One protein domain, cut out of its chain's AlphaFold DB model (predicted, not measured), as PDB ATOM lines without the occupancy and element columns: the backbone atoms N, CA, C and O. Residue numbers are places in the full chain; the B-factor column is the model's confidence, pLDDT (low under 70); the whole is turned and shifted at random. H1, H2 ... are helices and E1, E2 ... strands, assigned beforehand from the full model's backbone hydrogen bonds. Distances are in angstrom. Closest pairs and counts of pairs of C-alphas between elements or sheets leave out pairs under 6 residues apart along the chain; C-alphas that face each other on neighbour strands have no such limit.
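Overview. This is residues 30 to 181 of the 331 residues of an uncharacterized protein of Rubritalea squalenifaciens DSM 18772 (UniProt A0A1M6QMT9). Two sheet-and-helix halves join end to end: E1, E2 and E3 form a sheet with the long helix H2 along one face, and E4 to E7 form a second sheet with H1 along one face. After H2 a tail, residues 165 to 181, folds back without a named element. The printed part has 152 residues, with named elements in the order E1 E2 E3 H1 E4 E5 E6 E7 H2, mixed in class. Both sheets are antiparallel meanders, each strand the neighbour of the one before. The whole is compact, radius of gyration of the C-alphas 17.3 A, spanning 55 by 39 by 22 A.

Along the chain. E1, residues 30 to 35, begins at C-alpha 30 (90.743, 83.635, 96.039). E2 is residues 43 to 51, 25.8 A, and E3 59 to 66. H1 is residues 78 to 93, 22.7 A. E4 is 97 to 104, E5 110 to 120, 29.9 A, E6 123 to 130 and E7 133 to 137. H2, residues 140 to 164, 36.7 A, ends at C-alpha 164 (94.352, 69.855, 90.893).

Arrangement. In hairpin E1 and E2, N 32 and O 49 are 2.9 A apart; in E2 and E3, N 48 and O 61, 2.8 A. H2 runs along E2, 3 degrees on the local plane, at a height over the sheet of 8.3 A; the closest C-alphas are Thr 47 and Ala 152, 5.8 A. In the other sheet, N 101 and O 113 are 2.9 A apart, N 116 and O 127 2.9 A, N 128 and O 135 2.8 A. H1 runs along E5, 7 degrees on the local plane, height over the sheet 8.1 A; the closest C-alphas are Ala 91 and Val 117, 5.8 A. H1, with residues 85 to 89 alone, touches H2, with residues 141 to 142 alone, closest at the C-alphas of Cys 88 and Arg 142, 5.7 A; they run opposite ways at a steep tilt of 36 degrees, only just steep. E2 and E5 are apart, for instance. In H1 and H2 every O i to N i+4 pair is within hydrogen-bond range.

Size, cuts and confidence. The C-alphas of Gly 54 and Gly 121, the two farthest apart, are 56.4 A apart. The printed part has no cut. The link E3 to H1 is long. Mean pLDDT of the printed part is 89.9; residues 38 to 40 are under 70.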
ATOM      1  N   PHE A  30      89.557  83.309  96.811       89.38
ATOM      2  CA  PHE A  30      90.743  83.635  96.039       89.38
ATOM      3  C   PHE A  30      90.407  83.656  94.554       89.38
ATOM      4  O   PHE A  30      89.832  82.706  94.024       89.38
ATOM      5  N   MET A  31      90.819  84.713  93.865       93.06
ATOM      6  CA  MET A  31      90.750  84.805  92.418       93.06
ATOM      7  C   MET A  31      92.079  85.292  91.861       93.06
ATOM      8  O   MET A  31      92.658  86.268  92.335       93.06
ATOM      9  N   MET A  32      92.547  84.618  90.819       92.31
ATOM     10  CA  MET A  32      93.688  85.069  90.043       92.31
ATOM     11  C   MET A  32      93.392  84.907  88.566       92.31
ATOM     12  O   MET A  32      92.941  83.853  88.119       92.31
ATOM     13  N   GLY A  33      93.635  85.957  87.797       91.00
ATOM     14  CA  GLY A  33      93.367  85.947  86.374       91.00
ATOM     15  C   GLY A  33      94.354  86.761  85.568       91.00
ATOM     16  O   GLY A  33      95.212  87.464  86.095       91.00
ATOM     17  N   VAL A  34      94.226  86.646  84.257       90.81
ATOM     18  CA  VAL A  34      95.115  87.253  83.278       90.81
ATOM     19  C   VAL A  34      94.301  87.905  82.174       90.81
ATOM     20  O   VAL A  34      93.284  87.372  81.720       90.81
ATOM     21  N   TYR A  35      94.784  89.054  81.719       86.19
ATOM     22  CA  TYR A  35      94.344  89.657  80.469       86.19
ATOM     23  C   TYR A  35      95.228  89.126  79.340       86.19
ATOM     24  O   TYR A  35      96.429  89.401  79.309       86.19
ATOM     25  N   THR A  36      94.645  88.352  78.419       79.19
ATOM     26  CA  THR A  36      95.362  87.760  77.268       79.19
ATOM     27  C   THR A  36      95.455  88.713  76.071       79.19
ATOM     28  O   THR A  36      95.876  88.329  74.980       79.19
ATOM     29  N   HIS A  37      95.075  89.974  76.271       75.62
ATOM     30  CA  HIS A  37      95.199  91.058  75.307       75.62
ATOM     31  C   HIS A  37      95.547  92.369  76.022       75.62
ATOM     32  O   HIS A  37      95.393  92.451  77.242       75.62
ATOM     33  N   GLU A  38      96.012  93.377  75.277       63.53
ATOM     34  CA  GLU A  38      96.394  94.675  75.842       63.53
ATOM     35  C   GLU A  38      95.269  95.295  76.675       63.53
ATOM     36  O   GLU A  38      94.121  95.457  76.249       63.53
ATOM     37  N   ARG A  39      95.623  95.636  77.915       56.19
ATOM     38  CA  ARG A  39      94.741  96.304  78.861       56.19
ATOM     39  C   ARG A  39      94.442  97.710  78.340       56.19
ATOM     40  O   ARG A  39      95.357  98.502  78.173       56.19
ATOM     41  N   GLY A  40      93.164  98.019  78.141       55.56
ATOM     42  CA  GLY A  40      92.721  99.318  77.621       55.56
ATOM     43  C   GLY A  40      92.028  99.227  76.266       55.56
ATOM     44  O   GLY A  40      91.304 100.148  75.908       55.56
ATOM     45  N   GLU A  41      92.147  98.096  75.562       70.06
ATOM     46  CA  GLU A  41      91.309  97.859  74.393       70.06
ATOM     47  C   GLU A  41      89.826  97.752  74.779       70.06
ATOM     48  O   GLU A  41      89.451  97.267  75.859       70.06
ATOM     49  N   ALA A  42      88.973  98.214  73.868       81.69
ATOM     50  CA  ALA A  42      87.535  98.242  74.074       81.69
ATOM     51  C   ALA A  42      86.951  96.836  74.285       81.69
ATOM     52  O   ALA A  42      86.076  96.672  75.132       81.69
ATOM     53  N   LEU A  43      87.491  95.815  73.602       88.19
ATOM     54  CA  LEU A  43      87.254  94.399  73.895       88.19
ATOM     55  C   LEU A  43      88.497  93.769  74.521       88.19
ATOM     56  O   LEU A  43      89.585  93.844  73.964       88.19
ATOM     57  N   ASN A  44      88.331  93.087  75.650       88.00
ATOM     58  CA  ASN A  44      89.412  92.355  76.311       88.00
ATOM     59  C   ASN A  44      88.962  90.952  76.710       88.00
ATOM     60  O   ASN A  44      87.804  90.739  77.065       88.00
ATOM     61  N   VAL A  45      89.891  89.997  76.672       90.75
ATOM     62  CA  VAL A  45      89.657  88.623  77.123       90.75
ATOM     63  C   VAL A  45      90.355  88.427  78.462       90.75
ATOM     64  O   VAL A  45      91.569  88.596  78.576       90.75
ATOM     65  N   PHE A  46      89.569  88.091  79.479       91.56
ATOM     66  CA  PHE A  46      90.033  87.835  80.834       91.56
ATOM     67  C   PHE A  46      89.781  86.374  81.181       91.56
ATOM     68  O   PHE A  46      88.649  85.901  81.067       91.56
ATOM     69  N   THR A  47      90.822  85.662  81.602       92.75
ATOM     70  CA  THR A  47      90.690  84.297  82.125       92.75
ATOM     71  C   THR A  47      91.079  84.289  83.584       92.75
ATOM     72  O   THR A  47      92.146  84.787  83.918       92.75
ATOM     73  N   ALA A  48      90.237  83.721  84.437       93.69
ATOM     74  CA  ALA A  48      90.463  83.648  85.866       93.69
ATOM     75  C   ALA A  48      90.219  82.249  86.404       93.69
ATOM     76  O   ALA A  48      89.290  81.552  85.998       93.69
ATOM     77  N   LEU A  49      91.061  81.900  87.360       94.38
ATOM     78  CA  LEU A  49      90.878  80.845  88.329       94.38
ATOM     79  C   LEU A  49      90.258  81.450  89.584       94.38
ATOM     80  O   LEU A  49      90.674  82.521  90.022       94.38
ATOM     81  N   MET A  50      89.287  80.763  90.166       92.94
ATOM     82  CA  MET A  50      88.590  81.160  91.382       92.94
ATOM     83  C   MET A  50      88.505  79.970  92.328       92.94
ATOM     84  O   MET A  50      88.338  78.837  91.888       92.94
ATOM     85  N   LYS A  51      88.585  80.224  93.627       89.44
ATOM     86  CA  LYS A  51      88.398  79.215  94.663       89.44
ATOM     87  C   LYS A  51      87.703  79.850  95.850       89.44
ATOM     88  O   LYS A  51      88.246  80.779  96.445       89.44
ATOM     89  N   LYS A  52      86.507  79.371  96.182       87.88
ATOM     90  CA  LYS A  52      85.755  79.863  97.339       87.88
ATOM     91  C   LYS A  52      86.066  79.060  98.603       87.88
ATOM     92  O   LYS A  52      86.532  77.920  98.511       87.88
ATOM     93  N   PRO A  53      85.773  79.614  99.792       82.25
ATOM     94  CA  PRO A  53      85.844  78.856 101.033       82.25
ATOM     95  C   PRO A  53      84.992  77.583 100.949       82.25
ATOM     96  O   PRO A  53      83.831  77.633 100.551       82.25
ATOM     97  N   GLY A  54      85.578  76.443 101.316       79.06
ATOM     98  CA  GLY A  54      84.904  75.140 101.291       79.06
ATOM     99  C   GLY A  54      84.839  74.448  99.924       79.06
ATOM    100  O   GLY A  54      84.409  73.301  99.868       79.06
ATOM    101  N   GLU A  55      85.290  75.076  98.831       82.94
ATOM    102  CA  GLU A  55      85.387  74.405  97.528       82.94
ATOM    103  C   GLU A  55      86.672  73.566  97.430       82.94
ATOM    104  O   GLU A  55      87.788  74.078  97.566       82.94
ATOM    105  N   GLU A  56      86.532  72.268  97.139       76.44
ATOM    106  CA  GLU A  56      87.681  71.359  97.018       76.44
ATOM    107  C   GLU A  56      88.583  71.693  95.820       76.44
ATOM    108  O   GLU A  56      89.817  71.669  95.938       76.44
ATOM    109  N   LEU A  57      87.967  72.005  94.672       80.44
ATOM    110  CA  LEU A  57      88.649  72.231  93.396       80.44
ATOM    111  C   LEU A  57      88.616  73.695  92.941       80.44
ATOM    112  O   LEU A  57      89.636  74.162  92.465       80.44
ATOM    113  N   GLY A  58      87.523  74.436  93.135       87.44
ATOM    114  CA  GLY A  58      87.356  75.786  92.576       87.44
ATOM    115  C   GLY A  58      86.780  75.781  91.152       87.44
ATOM    116  O   GLY A  58      86.180  74.799  90.717       87.44
ATOM    117  N   ASP A  59      86.942  76.888  90.426       92.12
ATOM    118  CA  ASP A  59      86.377  77.115  89.091       92.12
ATOM    119  C   ASP A  59      87.336  77.925  88.203       92.12
ATOM    120  O   ASP A  59      88.132  78.733  88.680       92.12
ATOM    121  N   VAL A  60      87.240  77.749  86.885       91.56
ATOM    122  CA  VAL A  60      88.038  78.483  85.899       91.56
ATOM    123  C   VAL A  60      87.150  79.016  84.780       91.56
ATOM    124  O   VAL A  60      86.547  78.267  84.002       91.56
ATOM    125  N   ARG A  61      87.126  80.342  84.622       91.81
ATOM    126  CA  ARG A  61      86.272  81.044  83.657       91.81
ATOM    127  C   ARG A  61      87.082  81.921  82.722       91.81
ATOM    128  O   ARG A  61      88.034  82.567  83.133       91.81
ATOM    129  N   ALA A  62      86.634  81.998  81.474       91.19
ATOM    130  CA  ALA A  62      87.061  83.023  80.533       91.19
ATOM    131  C   ALA A  62      85.864  83.913  80.187       91.19
ATOM    132  O   ALA A  62      84.733  83.432  80.076       91.19
ATOM    133  N   ALA A  63      86.113  85.205  80.031       91.81
ATOM    134  CA  ALA A  63      85.117  86.196  79.664       91.81
ATOM    135  C   ALA A  63      85.702  87.169  78.643       91.81
ATOM    136  O   ALA A  63      86.848  87.597  78.769       91.81
ATOM    137  N   VAL A  64      84.889  87.540  77.656       92.69
ATOM    138  CA  VAL A  64      85.174  88.665  76.764       92.69
ATOM    139  C   VAL A  64      84.388  89.857  77.282       92.69
ATOM    140  O   VAL A  64      83.171  89.767  77.423       92.69
ATOM    141  N   ASN A  65      85.070  90.947  77.608       91.94
ATOM    142  CA  ASN A  65      84.464  92.137  78.186       91.94
ATOM    143  C   ASN A  65      84.563  93.314  77.221       91.94
ATOM    144  O   ASN A  65      85.655  93.618  76.745       91.94
ATOM    145  N   TRP A  66      83.455  94.026  77.031       91.94
ATOM    146  CA  TRP A  66      83.425  95.353  76.427       91.94
ATOM    147  C   TRP A  66      83.541  96.416  77.524       91.94
ATOM    148  O   TRP A  66      82.648  96.571  78.355       91.94
ATOM    149  N   SER A  67      84.681  97.104  77.589       87.94
ATOM    150  CA  SER A  67      85.065  97.975  78.710       87.94
ATOM    151  C   SER A  67      84.204  99.237  78.862       87.94
ATOM    152  O   SER A  67      84.043  99.714  79.990       87.94
ATOM    153  N   GLU A  68      83.623  99.737  77.772       89.12
ATOM    154  CA  GLU A  68      82.778 100.942  77.744       89.12
ATOM    155  C   GLU A  68      81.373 100.714  78.318       89.12
ATOM    156  O   GLU A  68      80.699 101.671  78.700       89.12
ATOM    157  N   LEU A  69      80.937  99.455  78.427       88.19
ATOM    158  CA  LEU A  69      79.671  99.117  79.071       88.19
ATOM    159  C   LEU A  69      79.761  99.249  80.608       88.19
ATOM    160  O   LEU A  69      80.850  99.110  81.198       88.19
ATOM    161  N   PRO A  70      78.620  99.466  81.292       86.12
ATOM    162  CA  PRO A  70      78.558  99.507  82.751       86.12
ATOM    163  C   PRO A  70      79.138  98.249  83.415       86.12
ATOM    164  O   PRO A  70      78.998  97.127  82.917       86.12
ATOM    165  N   ARG A  71      79.784  98.415  84.582       78.00
ATOM    166  CA  ARG A  71      80.291  97.289  85.392       78.00
ATOM    167  C   ARG A  71      79.115  96.376  85.769       78.00
ATOM    168  O   ARG A  71      78.214  96.808  86.469       78.00
ATOM    169  N   GLY A  72      79.131  95.132  85.293       82.31
ATOM    170  CA  GLY A  72      78.016  94.178  85.412       82.31
ATOM    171  C   GLY A  72      77.414  93.767  84.064       82.31
ATOM    172  O   GLY A  72      76.899  92.662  83.939       82.31
ATOM    173  N   GLU A  73      77.576  94.598  83.034       86.62
ATOM    174  CA  GLU A  73      77.045  94.359  81.681       86.62
ATOM    175  C   GLU A  73      78.150  94.193  80.627       86.62
ATOM    176  O   GLU A  73      77.892  93.848  79.480       86.62
ATOM    177  N   ARG A  74      79.413  94.387  81.023       89.88
ATOM    178  CA  ARG A  74      80.583  94.290  80.134       89.88
ATOM    179  C   ARG A  74      80.744  92.937  79.468       89.88
ATOM    180  O   ARG A  74      81.231  92.870  78.343       89.88
ATOM    181  N   ARG A  75      80.410  91.860  80.177       91.56
ATOM    182  CA  ARG A  75      80.652  90.501  79.701       91.56
ATOM    183  C   ARG A  75      79.747  90.210  78.508       91.56
ATOM    184  O   ARG A  75      78.529  90.322  78.618       91.56
ATOM    185  N   LEU A  76      80.348  89.807  77.398       92.56
ATOM    186  CA  LEU A  76      79.622  89.237  76.273       92.56
ATOM    187  C   LEU A  76      79.217  87.797  76.600       92.56
ATOM    188  O   LEU A  76      80.007  87.033  77.169       92.56
ATOM    189  N   SER A  77      77.994  87.422  76.244       92.50
ATOM    190  CA  SER A  77      77.569  86.024  76.235       92.50
ATOM    191  C   SER A  77      78.173  85.259  75.062       92.50
ATOM    192  O   SER A  77      78.699  85.838  74.113       92.50
ATOM    193  N   ASP A  78      78.063  83.933  75.094       92.31
ATOM    194  CA  ASP A  78      78.547  83.089  73.999       92.31
ATOM    195  C   ASP A  78      77.814  83.381  72.681       92.31
ATOM    196  O   ASP A  78      78.415  83.298  71.612       92.31
ATOM    197  N   ALA A  79      76.526  83.737  72.742       94.25
ATOM    198  CA  ALA A  79      75.745  84.123  71.568       94.25
ATOM    199  C   ALA A  79      76.221  85.466  70.998       94.25
ATOM    200  O   ALA A  79      76.471  85.567  69.797       94.25
ATOM    201  N   GLU A  80      76.422  86.463  71.864       95.12
ATOM    202  CA  GLU A  80      76.985  87.764  71.487       95.12
ATOM    203  C   GLU A  80      78.389  87.605  70.886       95.12
ATOM    204  O   GLU A  80      78.665  88.126  69.810       95.12
ATOM    205  N   LEU A  81      79.266  86.819  71.517       94.19
ATOM    206  CA  LEU A  81      80.620  86.574  71.019       94.19
ATOM    207  C   LEU A  81      80.622  85.860  69.659       94.19
ATOM    208  O   LEU A  81      81.403  86.220  68.778       94.19
ATOM    209  N   LYS A  82      79.747  84.864  69.462       94.88
ATOM    210  CA  LYS A  82      79.579  84.199  68.158       94.88
ATOM    211  C   LYS A  82      79.141  85.188  67.083       94.88
ATOM    212  O   LYS A  82      79.680  85.144  65.978       94.88
ATOM    213  N   LEU A  83      78.204  86.079  67.408       96.38
ATOM    214  CA  LEU A  83      77.747  87.119  66.494       96.38
ATOM    215  C   LEU A  83      78.886  88.091  66.135       96.38
ATOM    216  O   LEU A  83      79.116  88.335  64.953       96.38
ATOM    217  N   VAL A  84      79.654  88.568  67.121       95.19
ATOM    218  CA  VAL A  84      80.816  89.448  66.894       95.19
ATOM    219  C   VAL A  84      81.848  88.774  65.987       95.19
ATOM    220  O   VAL A  84      82.296  89.367  65.008       95.19
ATOM    221  N   LEU A  85      82.202  87.512  66.255       94.50
ATOM    222  CA  LEU A  85      83.164  86.772  65.431       94.50
ATOM    223  C   LEU A  85      82.661  86.564  63.994       94.50
ATOM    224  O   LEU A  85      83.448  86.706  63.058       94.50
ATOM    225  N   LYS A  86      81.363  86.286  63.816       95.50
ATOM    226  CA  LYS A  86      80.713  86.180  62.501       95.50
ATOM    227  C   LYS A  86      80.765  87.511  61.747       95.50
ATOM    228  O   LYS A  86      81.128  87.519  60.575       95.50
ATOM    229  N   ALA A  87      80.475  88.628  62.413       95.44
ATOM    230  CA  ALA A  87      80.581  89.961  61.823       95.44
ATOM    231  C   ALA A  87      82.029  90.278  61.407       95.44
ATOM    232  O   ALA A  87      82.276  90.712  60.285       95.44
ATOM    233  N   CYS A  88      83.013  89.958  62.251       94.06
ATOM    234  CA  CYS A  88      84.428  90.073  61.897       94.06
ATOM    235  C   CYS A  88      84.820  89.208  60.686       94.06
ATOM    236  O   CYS A  88      85.646  89.621  59.871       94.06
ATOM    237  N   ASP A  89      84.267  87.995  60.566       93.56
ATOM    238  CA  ASP A  89      84.478  87.133  59.400       93.56
ATOM    239  C   ASP A  89      83.888  87.755  58.120       93.56
ATOM    240  O   ASP A  89      84.545  87.699  57.081       93.56
ATOM    241  N   LYS A  90      82.715  88.398  58.204       95.44
ATOM    242  CA  LYS A  90      82.060  89.110  57.090       95.44
ATOM    243  C   LYS A  90      82.805  90.374  56.659       95.44
ATOM    244  O   LYS A  90      83.070  90.537  55.473       95.44
ATOM    245  N   ALA A  91      83.264  91.189  57.609       93.62
ATOM    246  CA  ALA A  91      84.087  92.369  57.322       93.62
ATOM    247  C   ALA A  91      85.368  92.010  56.555       93.62
ATOM    248  O   ALA A  91      85.727  92.677  55.590       93.62
ATOM    249  N   ARG A  92      86.026  90.901  56.919       92.31
ATOM    250  CA  ARG A  92      87.215  90.401  56.207       92.31
ATOM    251  C   ARG A  92      86.918  90.002  54.756       92.31
ATOM    252  O   ARG A  92      87.801  90.099  53.912       92.31
ATOM    253  N   LEU A  93      85.715  89.501  54.486       93.50
ATOM    254  CA  LEU A  93      85.274  89.128  53.138       93.50
ATOM    255  C   LEU A  93      84.797  90.337  52.321       93.50
ATOM    256  O   LEU A  93      84.541  90.194  51.132       93.50
ATOM    257  N   GLY A  94      84.705  91.519  52.937       94.00
ATOM    258  CA  GLY A  94      84.152  92.705  52.300       94.00
ATOM    259  C   GLY A  94      82.652  92.592  52.039       94.00
ATOM    260  O   GLY A  94      82.164  93.080  51.025       94.00
ATOM    261  N   GLU A  95      81.938  91.897  52.922       95.50
ATOM    262  CA  GLU A  95      80.500  91.682  52.815       95.50
ATOM    263  C   GLU A  95      79.762  92.525  53.855       95.50
ATOM    264  O   GLU A  95      80.110  92.506  55.040       95.50
ATOM    265  N   GLU A  96      78.700  93.209  53.427       95.75
ATOM    266  CA  GLU A  96      77.753  93.821  54.354       95.75
ATOM    267  C   GLU A  96      77.090  92.748  55.220       95.75
ATOM    268  O   GLU A  96      76.770  91.640  54.781       95.75
ATOM    269  N   PHE A  97      76.885  93.081  56.487       97.56
ATOM    270  CA  PHE A  97      76.278  92.181  57.450       97.56
ATOM    271  C   PHE A  97      75.560  92.991  58.512       97.56
ATOM    272  O   PHE A  97      76.074  93.996  58.990       97.56
ATOM    273  N   ARG A  98      74.372  92.544  58.901       97.81
ATOM    274  CA  ARG A  98      73.601  93.156  59.974       97.81
ATOM    275  C   ARG A  98      72.795  92.083  60.667       97.81
ATOM    276  O   ARG A  98      72.003  91.400  60.026       97.81
ATOM    277  N   ASP A  99      73.019  91.926  61.957       97.81
ATOM    278  CA  ASP A  99      72.365  90.898  62.759       97.81
ATOM    279  C   ASP A  99      72.443  91.307  64.238       97.81
ATOM    280  O   ASP A  99      73.239  92.177  64.613       97.81
ATOM    281  N   PHE A 100      71.598  90.730  65.084       97.00
ATOM    282  CA  PHE A 100      71.510  91.122  66.488       97.00
ATOM    283  C   PHE A 100      71.226  89.935  67.405       97.00
ATOM    284  O   PHE A 100      70.635  88.933  67.013       97.00
ATOM    285  N   VAL A 101      71.633  90.067  68.664       96.44
ATOM    286  CA  VAL A 101      71.285  89.135  69.740       96.44
ATOM    287  C   VAL A 101      70.523  89.892  70.815       96.44
ATOM    288  O   VAL A 101      70.904  90.994  71.211       96.44
ATOM    289  N   GLN A 102      69.449  89.277  71.303       93.25
ATOM    290  CA  GLN A 102      68.705  89.738  72.465       93.25
ATOM    291  C   GLN A 102      68.911  88.759  73.618       93.25
ATOM    292  O   GLN A 102      68.754  87.549  73.459       93.25
ATOM    293  N   GLN A 103      69.233  89.286  74.794       87.81
ATOM    294  CA  GLN A 103      69.455  88.493  75.993       87.81
ATOM    295  C   GLN A 103      68.696  89.077  77.181       87.81
ATOM    296  O   GLN A 103      68.662  90.288  77.397       87.81
ATOM    297  N   ARG A 104      68.108  88.198  77.995       85.31
ATOM    298  CA  ARG A 104      67.534  88.575  79.287       85.31
ATOM    299  C   ARG A 104      68.632  88.582  80.351       85.31
ATOM    300  O   ARG A 104      69.295  87.571  80.570       85.31
ATOM    301  N   MET A 105      68.817  89.725  80.994       81.31
ATOM    302  CA  MET A 105      69.759  89.941  82.085       81.31
ATOM    303  C   MET A 105      69.102  89.628  83.438       81.31
ATOM    304  O   MET A 105      67.873  89.554  83.565       81.31
ATOM    305  N   LEU A 106      69.931  89.474  84.474       75.12
ATOM    306  CA  LEU A 106      69.475  89.423  85.866       75.12
ATOM    307  C   LEU A 106      68.629  90.664  86.198       75.12
ATOM    308  O   LEU A 106      68.927  91.772  85.755       75.12
ATOM    309  N   GLY A 107      67.547  90.467  86.952       74.12
ATOM    310  CA  GLY A 107      66.575  91.529  87.237       74.12
ATOM    311  C   GLY A 107      65.582  91.800  86.100       74.12
ATOM    312  O   GLY A 107      64.894  92.812  86.117       74.12
ATOM    313  N   GLY A 108      65.502  90.917  85.099       79.06
ATOM    314  CA  GLY A 108      64.470  90.958  84.060       79.06
ATOM    315  C   GLY A 108      64.709  91.967  82.936       79.06
ATOM    316  O   GLY A 108      63.948  91.954  81.970       79.06
ATOM    317  N   LYS A 109      65.768  92.783  83.019       82.75
ATOM    318  CA  LYS A 109      66.174  93.712  81.956       82.75
ATOM    319  C   LYS A 109      66.529  92.953  80.677       82.75
ATOM    320  O   LYS A 109      67.094  91.863  80.737       82.75
ATOM    321  N   GLN A 110      66.228  93.533  79.522       85.31
ATOM    322  CA  GLN A 110      66.662  93.004  78.230       85.31
ATOM    323  C   GLN A 110      67.857  93.800  77.711       85.31
ATOM    324  O   GLN A 110      67.900  95.022  77.822       85.31
ATOM    325  N   ARG A 111      68.832  93.086  77.155       88.69
ATOM    326  CA  ARG A 111      70.014  93.631  76.496       88.69
ATOM    327  C   ARG A 111      69.972  93.246  75.024       88.69
ATOM    328  O   ARG A 111      69.689  92.095  74.700       88.69
ATOM    329  N   HIS A 112      70.265  94.212  74.164       93.56
ATOM    330  CA  HIS A 112      70.329  94.032  72.721       93.56
ATOM    331  C   HIS A 112      71.727  94.410  72.245       93.56
ATOM    332  O   HIS A 112      72.163  95.538  72.475       93.56
ATOM    333  N   LEU A 113      72.409  93.471  71.595       95.94
ATOM    334  CA  LEU A 113      73.650  93.725  70.878       95.94
ATOM    335  C   LEU A 113      73.360  93.663  69.381       95.94
ATOM    336  O   LEU A 113      73.033  92.597  68.862       95.94
ATOM    337  N   LEU A 114      73.510  94.790  68.697       97.25
ATOM    338  CA  LEU A 114      73.489  94.890  67.244       97.25
ATOM    339  C   LEU A 114      74.928  94.845  66.723       97.25
ATOM    340  O   LEU A 114      75.806  95.516  67.263       97.25
ATOM    341  N   CYS A 115      75.166  94.045  65.687       97.25
ATOM    342  CA  CYS A 115      76.436  93.987  64.974       97.25
ATOM    343  C   CYS A 115      76.201  94.337  63.507       97.25
ATOM    344  O   CYS A 115      75.435  93.664  62.816       97.25
ATOM    345  N   GLU A 116      76.890  95.366  63.033       97.69
ATOM    346  CA  GLU A 116      76.819  95.860  61.664       97.69
ATOM    347  C   GLU A 116      78.208  95.836  61.034       97.69
ATOM    348  O   GLU A 116      79.190  96.240  61.647       97.69
ATOM    349  N   VAL A 117      78.298  95.365  59.799       97.31
ATOM    350  CA  VAL A 117      79.491  95.456  58.966       97.31
ATOM    351  C   VAL A 117      79.188  96.427  57.852       97.31
ATOM    352  O   VAL A 117      78.253  96.220  57.079       97.31
ATOM    353  N   LYS A 118      79.995  97.477  57.778       95.12
ATOM    354  CA  LYS A 118      79.855  98.546  56.795       95.12
ATOM    355  C   LYS A 118      81.222  98.965  56.284       95.12
ATOM    356  O   LYS A 118      82.248  98.729  56.928       95.12
ATOM    357  N   LYS A 119      81.220  99.599  55.117       93.75
ATOM    358  CA  LYS A 119      82.413 100.195  54.532       93.75
ATOM    359  C   LYS A 119      82.561 101.635  55.027       93.75
ATOM    360  O   LYS A 119      81.687 102.461  54.779       93.75
ATOM    361  N   GLU A 120      83.654 101.933  55.718       91.25
ATOM    362  CA  GLU A 120      84.043 103.288  56.120       91.25
ATOM    363  C   GLU A 120      85.304 103.688  55.347       91.25
ATOM    364  O   GLU A 120      86.389 103.139  55.540       91.25
ATOM    365  N   GLY A 121      85.149 104.613  54.394       88.69
ATOM    366  CA  GLY A 121      86.212 104.946  53.444       88.69
ATOM    367  C   GLY A 121      86.624 103.728  52.607       88.69
ATOM    368  O   GLY A 121      85.820 103.174  51.854       88.69
ATOM    369  N   ASN A 122      87.884 103.310  52.744       89.19
ATOM    370  CA  ASN A 122      88.444 102.150  52.044       89.19
ATOM    371  C   ASN A 122      88.455 100.867  52.888       89.19
ATOM    372  O   ASN A 122      88.897  99.829  52.397       89.19
ATOM    373  N   GLU A 123      87.957 100.913  54.123       92.50
ATOM    374  CA  GLU A 123      88.024  99.791  55.054       92.50
ATOM    375  C   GLU A 123      86.642  99.227  55.375       92.50
ATOM    376  O   GLU A 123      85.640  99.936  55.440       92.50
ATOM    377  N   TRP A 124      86.598  97.916  55.589       94.12
ATOM    378  CA  TRP A 124      85.436  97.230  56.140       94.12
ATOM    379  C   TRP A 124      85.595  97.119  57.649       94.12
ATOM    380  O   TRP A 124      86.561  96.513  58.124       94.12
ATOM    381  N   VAL A 125      84.646  97.685  58.389       95.00
ATOM    382  CA  VAL A 125      84.668  97.744  59.854       95.00
ATOM    383  C   VAL A 125      83.452  97.038  60.439       95.00
ATOM    384  O   VAL A 125      82.407  96.935  59.795       95.00
ATOM    385  N   VAL A 126      83.585  96.555  61.676       96.00
ATOM    386  CA  VAL A 126      82.462  96.018  62.454       96.00
ATOM    387  C   VAL A 126      82.050  97.052  63.490       96.00
ATOM    388  O   VAL A 126      82.820  97.355  64.394       96.00
ATOM    389  N   GLN A 127      80.832  97.563  63.398       96.25
ATOM    390  CA  GLN A 127      80.221  98.381  64.430       96.25
ATOM    391  C   GLN A 127      79.387  97.498  65.360       96.25
ATOM    392  O   GLN A 127      78.473  96.794  64.933       96.25
ATOM    393  N   LEU A 128      79.709  97.544  66.646       96.38
ATOM    394  CA  LEU A 128      78.918  96.970  67.722       96.38
ATOM    395  C   LEU A 128      78.109  98.086  68.366       96.38
ATOM    396  O   LEU A 128      78.672  99.113  68.733       96.38
ATOM    397  N   SER A 129      76.816  97.862  68.558       96.06
ATOM    398  CA  SER A 129      75.926  98.809  69.222       96.06
ATOM    399  C   SER A 129      75.157  98.089  70.320       96.06
ATOM    400  O   SER A 129      74.492  97.081  70.077       96.06
ATOM    401  N   CYS A 130      75.263  98.585  71.548       93.94
ATOM    402  CA  CYS A 130      74.559  98.047  72.705       93.94
ATOM    403  C   CYS A 130      74.154  99.209  73.605       93.94
ATOM    404  O   CYS A 130      75.016  99.914  74.127       93.94
ATOM    405  N   GLN A 131      72.845  99.384  73.810       87.19
ATOM    406  CA  GLN A 131      72.286 100.535  74.530       87.19
ATOM    407  C   GLN A 131      72.736 101.865  73.891       87.19
ATOM    408  O   GLN A 131      72.521 102.065  72.699       87.19
ATOM    409  N   ASP A 132      73.349 102.759  74.667       88.44
ATOM    410  CA  ASP A 132      73.897 104.048  74.238       88.44
ATOM    411  C   ASP A 132      75.379 103.964  73.823       88.44
ATOM    412  O   ASP A 132      75.997 104.991  73.533       88.44
ATOM    413  N   LYS A 133      75.977 102.764  73.817       94.06
ATOM    414  CA  LYS A 133      77.394 102.552  73.496       94.06
ATOM    415  C   LYS A 133      77.579 101.977  72.102       94.06
ATOM    416  O   LYS A 133      76.858 101.072  71.679       94.06
ATOM    417  N   ASN A 134      78.601 102.486  71.422       93.31
ATOM    418  CA  ASN A 134      79.011 102.051  70.098       93.31
ATOM    419  C   ASN A 134      80.511 101.797  70.095       93.31
ATOM    420  O   ASN A 134      81.269 102.624  70.592       93.31
ATOM    421  N   LEU A 135      80.924 100.686  69.499       93.69
ATOM    422  CA  LEU A 135      82.323 100.325  69.338       93.69
ATOM    423  C   LEU A 135      82.583  99.938  67.890       93.69
ATOM    424  O   LEU A 135      81.938  99.036  67.364       93.69
ATOM    425  N   VAL A 136      83.560 100.588  67.264       93.38
ATOM    426  CA  VAL A 136      84.020 100.243  65.918       93.38
ATOM    427  C   VAL A 136      85.286  99.399  66.022       93.38
ATOM    428  O   VAL A 136      86.278  99.795  66.631       93.38
ATOM    429  N   LEU A 137      85.244  98.213  65.427       92.00
ATOM    430  CA  LEU A 137      86.355  97.281  65.336       92.00
ATOM    431  C   LEU A 137      86.907  97.294  63.908       92.00
ATOM    432  O   LEU A 137      86.210  96.926  62.959       92.00
ATOM    433  N   GLY A 138      88.178  97.672  63.770       87.44
ATOM    434  CA  GLY A 138      88.914  97.548  62.511       87.44
ATOM    435  C   GLY A 138      89.270  96.095  62.170       87.44
ATOM    436  O   GLY A 138      89.046  95.169  62.956       87.44
ATOM    437  N   GLN A 139      89.887  95.882  61.007       81.50
ATOM    438  CA  GLN A 139      90.177  94.538  60.484       81.50
ATOM    439  C   GLN A 139      91.082  93.694  61.402       81.50
ATOM    440  O   GLN A 139      90.853  92.490  61.579       81.50
ATOM    441  N   GLU A 140      92.061  94.319  62.062       85.38
ATOM    442  CA  GLU A 140      92.980  93.628  62.978       85.38
ATOM    443  C   GLU A 140      92.303  93.119  64.259       85.38
ATOM    444  O   GLU A 140      92.792  92.172  64.885       85.38
ATOM    445  N   ALA A 141      91.143  93.674  64.634       83.56
ATOM    446  CA  ALA A 141      90.424  93.282  65.845       83.56
ATOM    447  C   ALA A 141      90.060  91.791  65.842       83.56
ATOM    448  O   ALA A 141      90.124  91.129  66.877       83.56
ATOM    449  N   ARG A 142      89.760  91.216  64.668       83.00
ATOM    450  CA  ARG A 142      89.485  89.779  64.533       83.00
ATOM    451  C   ARG A 142      90.692  88.930  64.904       83.00
ATOM    452  O   ARG A 142      90.556  87.939  65.620       83.00
ATOM    453  N   LYS A 143      91.857  89.266  64.345       87.06
ATOM    454  CA  LYS A 143      93.101  88.516  64.548       87.06
ATOM    455  C   LYS A 143      93.500  88.576  66.020       87.06
ATOM    456  O   LYS A 143      93.747  87.530  66.619       87.06
ATOM    457  N   LYS A 144      93.443  89.777  66.602       87.88
ATOM    458  CA  LYS A 144      93.640  90.051  68.030       87.88
ATOM    459  C   LYS A 144      92.695  89.236  68.917       87.88
ATOM    460  O   LYS A 144      93.154  88.474  69.766       87.88
ATOM    461  N   LEU A 145      91.386  89.294  68.659       88.50
ATOM    462  CA  LEU A 145      90.379  88.572  69.440       88.50
ATOM    463  C   LEU A 145      90.531  87.049  69.324       88.50
ATOM    464  O   LEU A 145      90.494  86.357  70.338       88.50
ATOM    465  N   LYS A 146      90.749  86.502  68.119       89.38
ATOM    466  CA  LYS A 146      90.974  85.054  67.938       89.38
ATOM    467  C   LYS A 146      92.240  84.582  68.650       89.38
ATOM    468  O   LYS A 146      92.212  83.529  69.284       89.38
ATOM    469  N   HIS A 147      93.318  85.361  68.586       90.25
ATOM    470  CA  HIS A 147      94.538  85.068  69.330       90.25
ATOM    471  C   HIS A 147      94.286  85.081  70.846       90.25
ATOM    472  O   HIS A 147      94.594  84.100  71.521       90.25
ATOM    473  N   ALA A 148      93.626  86.120  71.369       90.44
ATOM    474  CA  ALA A 148      93.294  86.235  72.789       90.44
ATOM    475  C   ALA A 148      92.394  85.092  73.295       90.44
ATOM    476  O   ALA A 148      92.593  84.594  74.403       90.44
ATOM    477  N   LEU A 149      91.427  84.648  72.481       92.12
ATOM    478  CA  LEU A 149      90.570  83.493  72.774       92.12
ATOM    479  C   LEU A 149      91.351  82.172  72.764       92.12
ATOM    480  O   LEU A 149      91.080  81.293  73.583       92.12
ATOM    481  N   SER A 150      92.334  82.031  71.873       92.06
ATOM    482  CA  SER A 150      93.239  80.879  71.868       92.06
ATOM    483  C   SER A 150      94.101  80.845  73.132       92.06
ATOM    484  O   SER A 150      94.169  79.811  73.793       92.06
ATOM    485  N   GLU A 151      94.698  81.974  73.526       92.50
ATOM    486  CA  GLU A 151      95.439  82.088  74.792       92.50
ATOM    487  C   GLU A 151      94.539  81.816  76.004       92.50
ATOM    488  O   GLU A 151      94.952  81.123  76.929       92.50
ATOM    489  N   ALA A 152      93.282  82.272  75.987       92.62
ATOM    490  CA  ALA A 152      92.317  81.978  77.044       92.62
ATOM    491  C   ALA A 152      92.010  80.475  77.157       92.62
ATOM    492  O   ALA A 152      91.858  79.955  78.261       92.62
ATOM    493  N   LYS A 153      91.966  79.739  76.038       93.31
ATOM    494  CA  LYS A 153      91.821  78.275  76.061       93.31
ATOM    495  C   LYS A 153      93.007  77.607  76.766       93.31
ATOM    496  O   LYS A 153      92.788  76.729  77.598       93.31
ATOM    497  N   MET A 154      94.231  78.045  76.464       93.69
ATOM    498  CA  MET A 154      95.452  77.544  77.112       93.69
ATOM    499  C   MET A 154      95.471  77.894  78.605       93.69
ATOM    500  O   MET A 154      95.689  77.020  79.439       93.69
ATOM    501  N   ALA A 155      95.133  79.145  78.943       93.00
ATOM    502  CA  ALA A 155      94.990  79.620  80.318       93.00
ATOM    503  C   ALA A 155      94.031  78.739  81.119       93.00
ATOM    504  O   ALA A 155      94.358  78.318  82.224       93.00
ATOM    505  N   LYS A 156      92.862  78.419  80.547       94.88
ATOM    506  CA  LYS A 156      91.874  77.569  81.213       94.88
ATOM    507  C   LYS A 156      92.432  76.187  81.541       94.88
ATOM    508  O   LYS A 156      92.262  75.731  82.665       94.88
ATOM    509  N   ALA A 157      93.076  75.529  80.577       94.56
ATOM    510  CA  ALA A 157      93.663  74.205  80.783       94.56
ATOM    511  C   ALA A 157      94.759  74.238  81.860       94.56
ATOM    512  O   ALA A 157      94.768  73.411  82.771       94.56
ATOM    513  N   TRP A 158      95.632  75.244  81.790       95.56
ATOM    514  CA  TRP A 158      96.704  75.453  82.755       95.56
ATOM    515  C   TRP A 158      96.176  75.692  84.173       95.56
ATOM    516  O   TRP A 158      96.604  75.033  85.117       95.56
ATOM    517  N   TYR A 159      95.198  76.582  84.329       94.94
ATOM    518  CA  TYR A 159      94.600  76.908  85.622       94.94
ATOM    519  C   TYR A 159      93.849  75.730  86.236       94.94
ATOM    520  O   TYR A 159      93.991  75.493  87.433       94.94
ATOM    521  N   TRP A 160      93.132  74.938  85.434       94.62
ATOM    522  CA  TRP A 160      92.540  73.692  85.927       94.62
ATOM    523  C   TRP A 160      93.602  72.756  86.501       94.62
ATOM    524  O   TRP A 160      93.439  72.243  87.605       94.62
ATOM    525  N   LYS A 161      94.744  72.607  85.818       93.81
ATOM    526  CA  LYS A 161      95.841  71.785  86.336       93.81
ATOM    527  C   LYS A 161      96.479  72.352  87.598       93.81
ATOM    528  O   LYS A 161      96.819  71.567  88.479       93.81
ATOM    529  N   LEU A 162      96.593  73.673  87.736       92.31
ATOM    530  CA  LEU A 162      97.070  74.292  88.978       92.31
ATOM    531  C   LEU A 162      96.143  74.016  90.175       92.31
ATOM    532  O   LEU A 162      96.641  73.840  91.284       92.31
ATOM    533  N   LEU A 163      94.820  73.971  89.975       90.75
ATOM    534  CA  LEU A 163      93.854  73.662  91.045       90.75
ATOM    535  C   LEU A 163      93.953  72.214  91.541       90.75
ATOM    536  O   LEU A 163      93.734  71.944  92.725       90.75
ATOM    537  N   GLU A 164      94.259  71.294  90.628       88.75
ATOM    538  CA  GLU A 164      94.352  69.855  90.893       88.75
ATOM    539  C   GLU A 164      95.710  69.440  91.471       88.75
ATOM    540  O   GLU A 164      95.784  68.463  92.215       88.75
ATOM    541  N   SER A 165      96.783  70.153  91.120       87.25
ATOM    542  CA  SER A 165      98.154  69.678  91.326       87.25
ATOM    543  C   SER A 165      98.810  70.236  92.592       87.25
ATOM    544  O   SER A 165      98.659  71.402  92.956       87.25
ATOM    545  N   GLU A 166      99.638  69.405  93.222       89.00
ATOM    546  CA  GLU A 166     100.558  69.796  94.305       89.00
ATOM    547  C   GLU A 166     101.913  70.293  93.764       89.00
ATOM    548  O   GLU A 166     102.705  70.905  94.475       89.00
ATOM    549  N   LYS A 167     102.198  70.031  92.482       90.19
ATOM    550  CA  LYS A 167     103.433  70.418  91.787       90.19
ATOM    551  C   LYS A 167     103.113  71.213  90.536       90.19
ATOM    552  O   LYS A 167     102.063  71.014  89.928       90.19
ATOM    553  N   VAL A 168     104.025  72.112  90.159       92.00
ATOM    554  CA  VAL A 168     103.875  72.920  88.941       92.00
ATOM    555  C   VAL A 168     103.785  71.969  87.743       92.00
ATOM    556  O   VAL A 168     104.698  71.155  87.584       92.00
ATOM    557  N   PRO A 169     102.707  72.025  86.937       92.25
ATOM    558  CA  PRO A 169     102.568  71.162  85.771       92.25
ATOM    559  C   PRO A 169     103.698  71.400  84.767       92.25
ATOM    560  O   PRO A 169     104.196  72.519  84.632       92.25
ATOM    561  N   GLU A 170     104.087  70.359  84.039       94.50
ATOM    562  CA  GLU A 170     104.987  70.512  82.897       94.50
ATOM    563  C   GLU A 170     104.268  71.248  81.758       94.50
ATOM    564  O   GLU A 170     103.075  71.037  81.524       94.50
ATOM    565  N   GLU A 171     104.978  72.139  81.066       94.88
ATOM    566  CA  GLU A 171     104.391  72.892  79.961       94.88
ATOM    567  C   GLU A 171     104.402  72.096  78.653       94.88
ATOM    568  O   GLU A 171     105.448  71.641  78.197       94.88
ATOM    569  N   THR A 172     103.250  72.045  77.988       94.31
ATOM    570  CA  THR A 172     103.095  71.577  76.605       94.31
ATOM    571  C   THR A 172     102.467  72.679  75.741       94.31
ATOM    572  O   THR A 172     101.970  73.677  76.276       94.31
ATOM    573  N   PRO A 173     102.447  72.549  74.400       90.44
ATOM    574  CA  PRO A 173     101.777  73.520  73.536       90.44
ATOM    575  C   PRO A 173     100.301  73.759  73.896       90.44
ATOM    576  O   PRO A 173      99.827  74.888  73.765       90.44
ATOM    577  N   GLU A 174      99.602  72.726  74.379       89.62
ATOM    578  CA  GLU A 174      98.188  72.737  74.778       89.62
ATOM    579  C   GLU A 174      97.964  73.040  76.270       89.62
ATOM    580  O   GLU A 174      96.864  73.446  76.660       89.62
ATOM    581  N   LEU A 175      98.986  72.832  77.102       94.06
ATOM    582  CA  LEU A 175      98.959  73.022  78.548       94.06
ATOM    583  C   LEU A 175     100.128  73.909  78.965       94.06
ATOM    584  O   LEU A 175     101.186  73.439  79.366       94.06
ATOM    585  N   ARG A 176      99.937  75.221  78.887       94.06
ATOM    586  CA  ARG A 176     100.966  76.191  79.265       94.06
ATOM    587  C   ARG A 176     100.361  77.423  79.890       94.06
ATOM    588  O   ARG A 176      99.213  77.785  79.620       94.06
ATOM    589  N   ARG A 177     101.202  78.138  80.630       93.38
ATOM    590  CA  ARG A 177     100.903  79.506  81.045       93.38
ATOM    591  C   ARG A 177     100.532  80.357  79.824       93.38
ATOM    592  O   ARG A 177     101.227  80.293  78.799       93.38
ATOM    593  N   PRO A 178      99.460  81.154  79.923       92.19
ATOM    594  CA  PRO A 178      99.071  82.053  78.854       92.19
ATOM    595  C   PRO A 178     100.059  83.206  78.727       92.19
ATOM    596  O   PRO A 178     100.683  83.623  79.707       92.19
ATOM    597  N   VAL A 179     100.170  83.737  77.516       90.06
ATOM    598  CA  VAL A 179     100.838  85.013  77.274       90.06
ATOM    599  C   VAL A 179      99.825  86.123  77.541       90.06
ATOM    600  O   VAL A 179      98.741  86.148  76.958       90.06
ATOM    601  N   GLY A 180     100.165  87.041  78.438       85.25
ATOM    602  CA  GLY A 180      99.269  88.112  78.859       85.25
ATOM    603  C   GLY A 180     100.017  89.392  79.182       85.25
ATOM    604  O   GLY A 180     101.243  89.415  79.266       85.25
ATOM    605  N   THR A 181      99.268  90.479  79.334       82.44
ATOM    606  CA  THR A 181      99.848  91.806  79.599       82.44
ATOM    607  C   THR A 181      99.796  92.193  81.070       82.44
ATOM    608  O   THR A 181     100.563  93.036  81.516       82.44
TER     609      THR A 181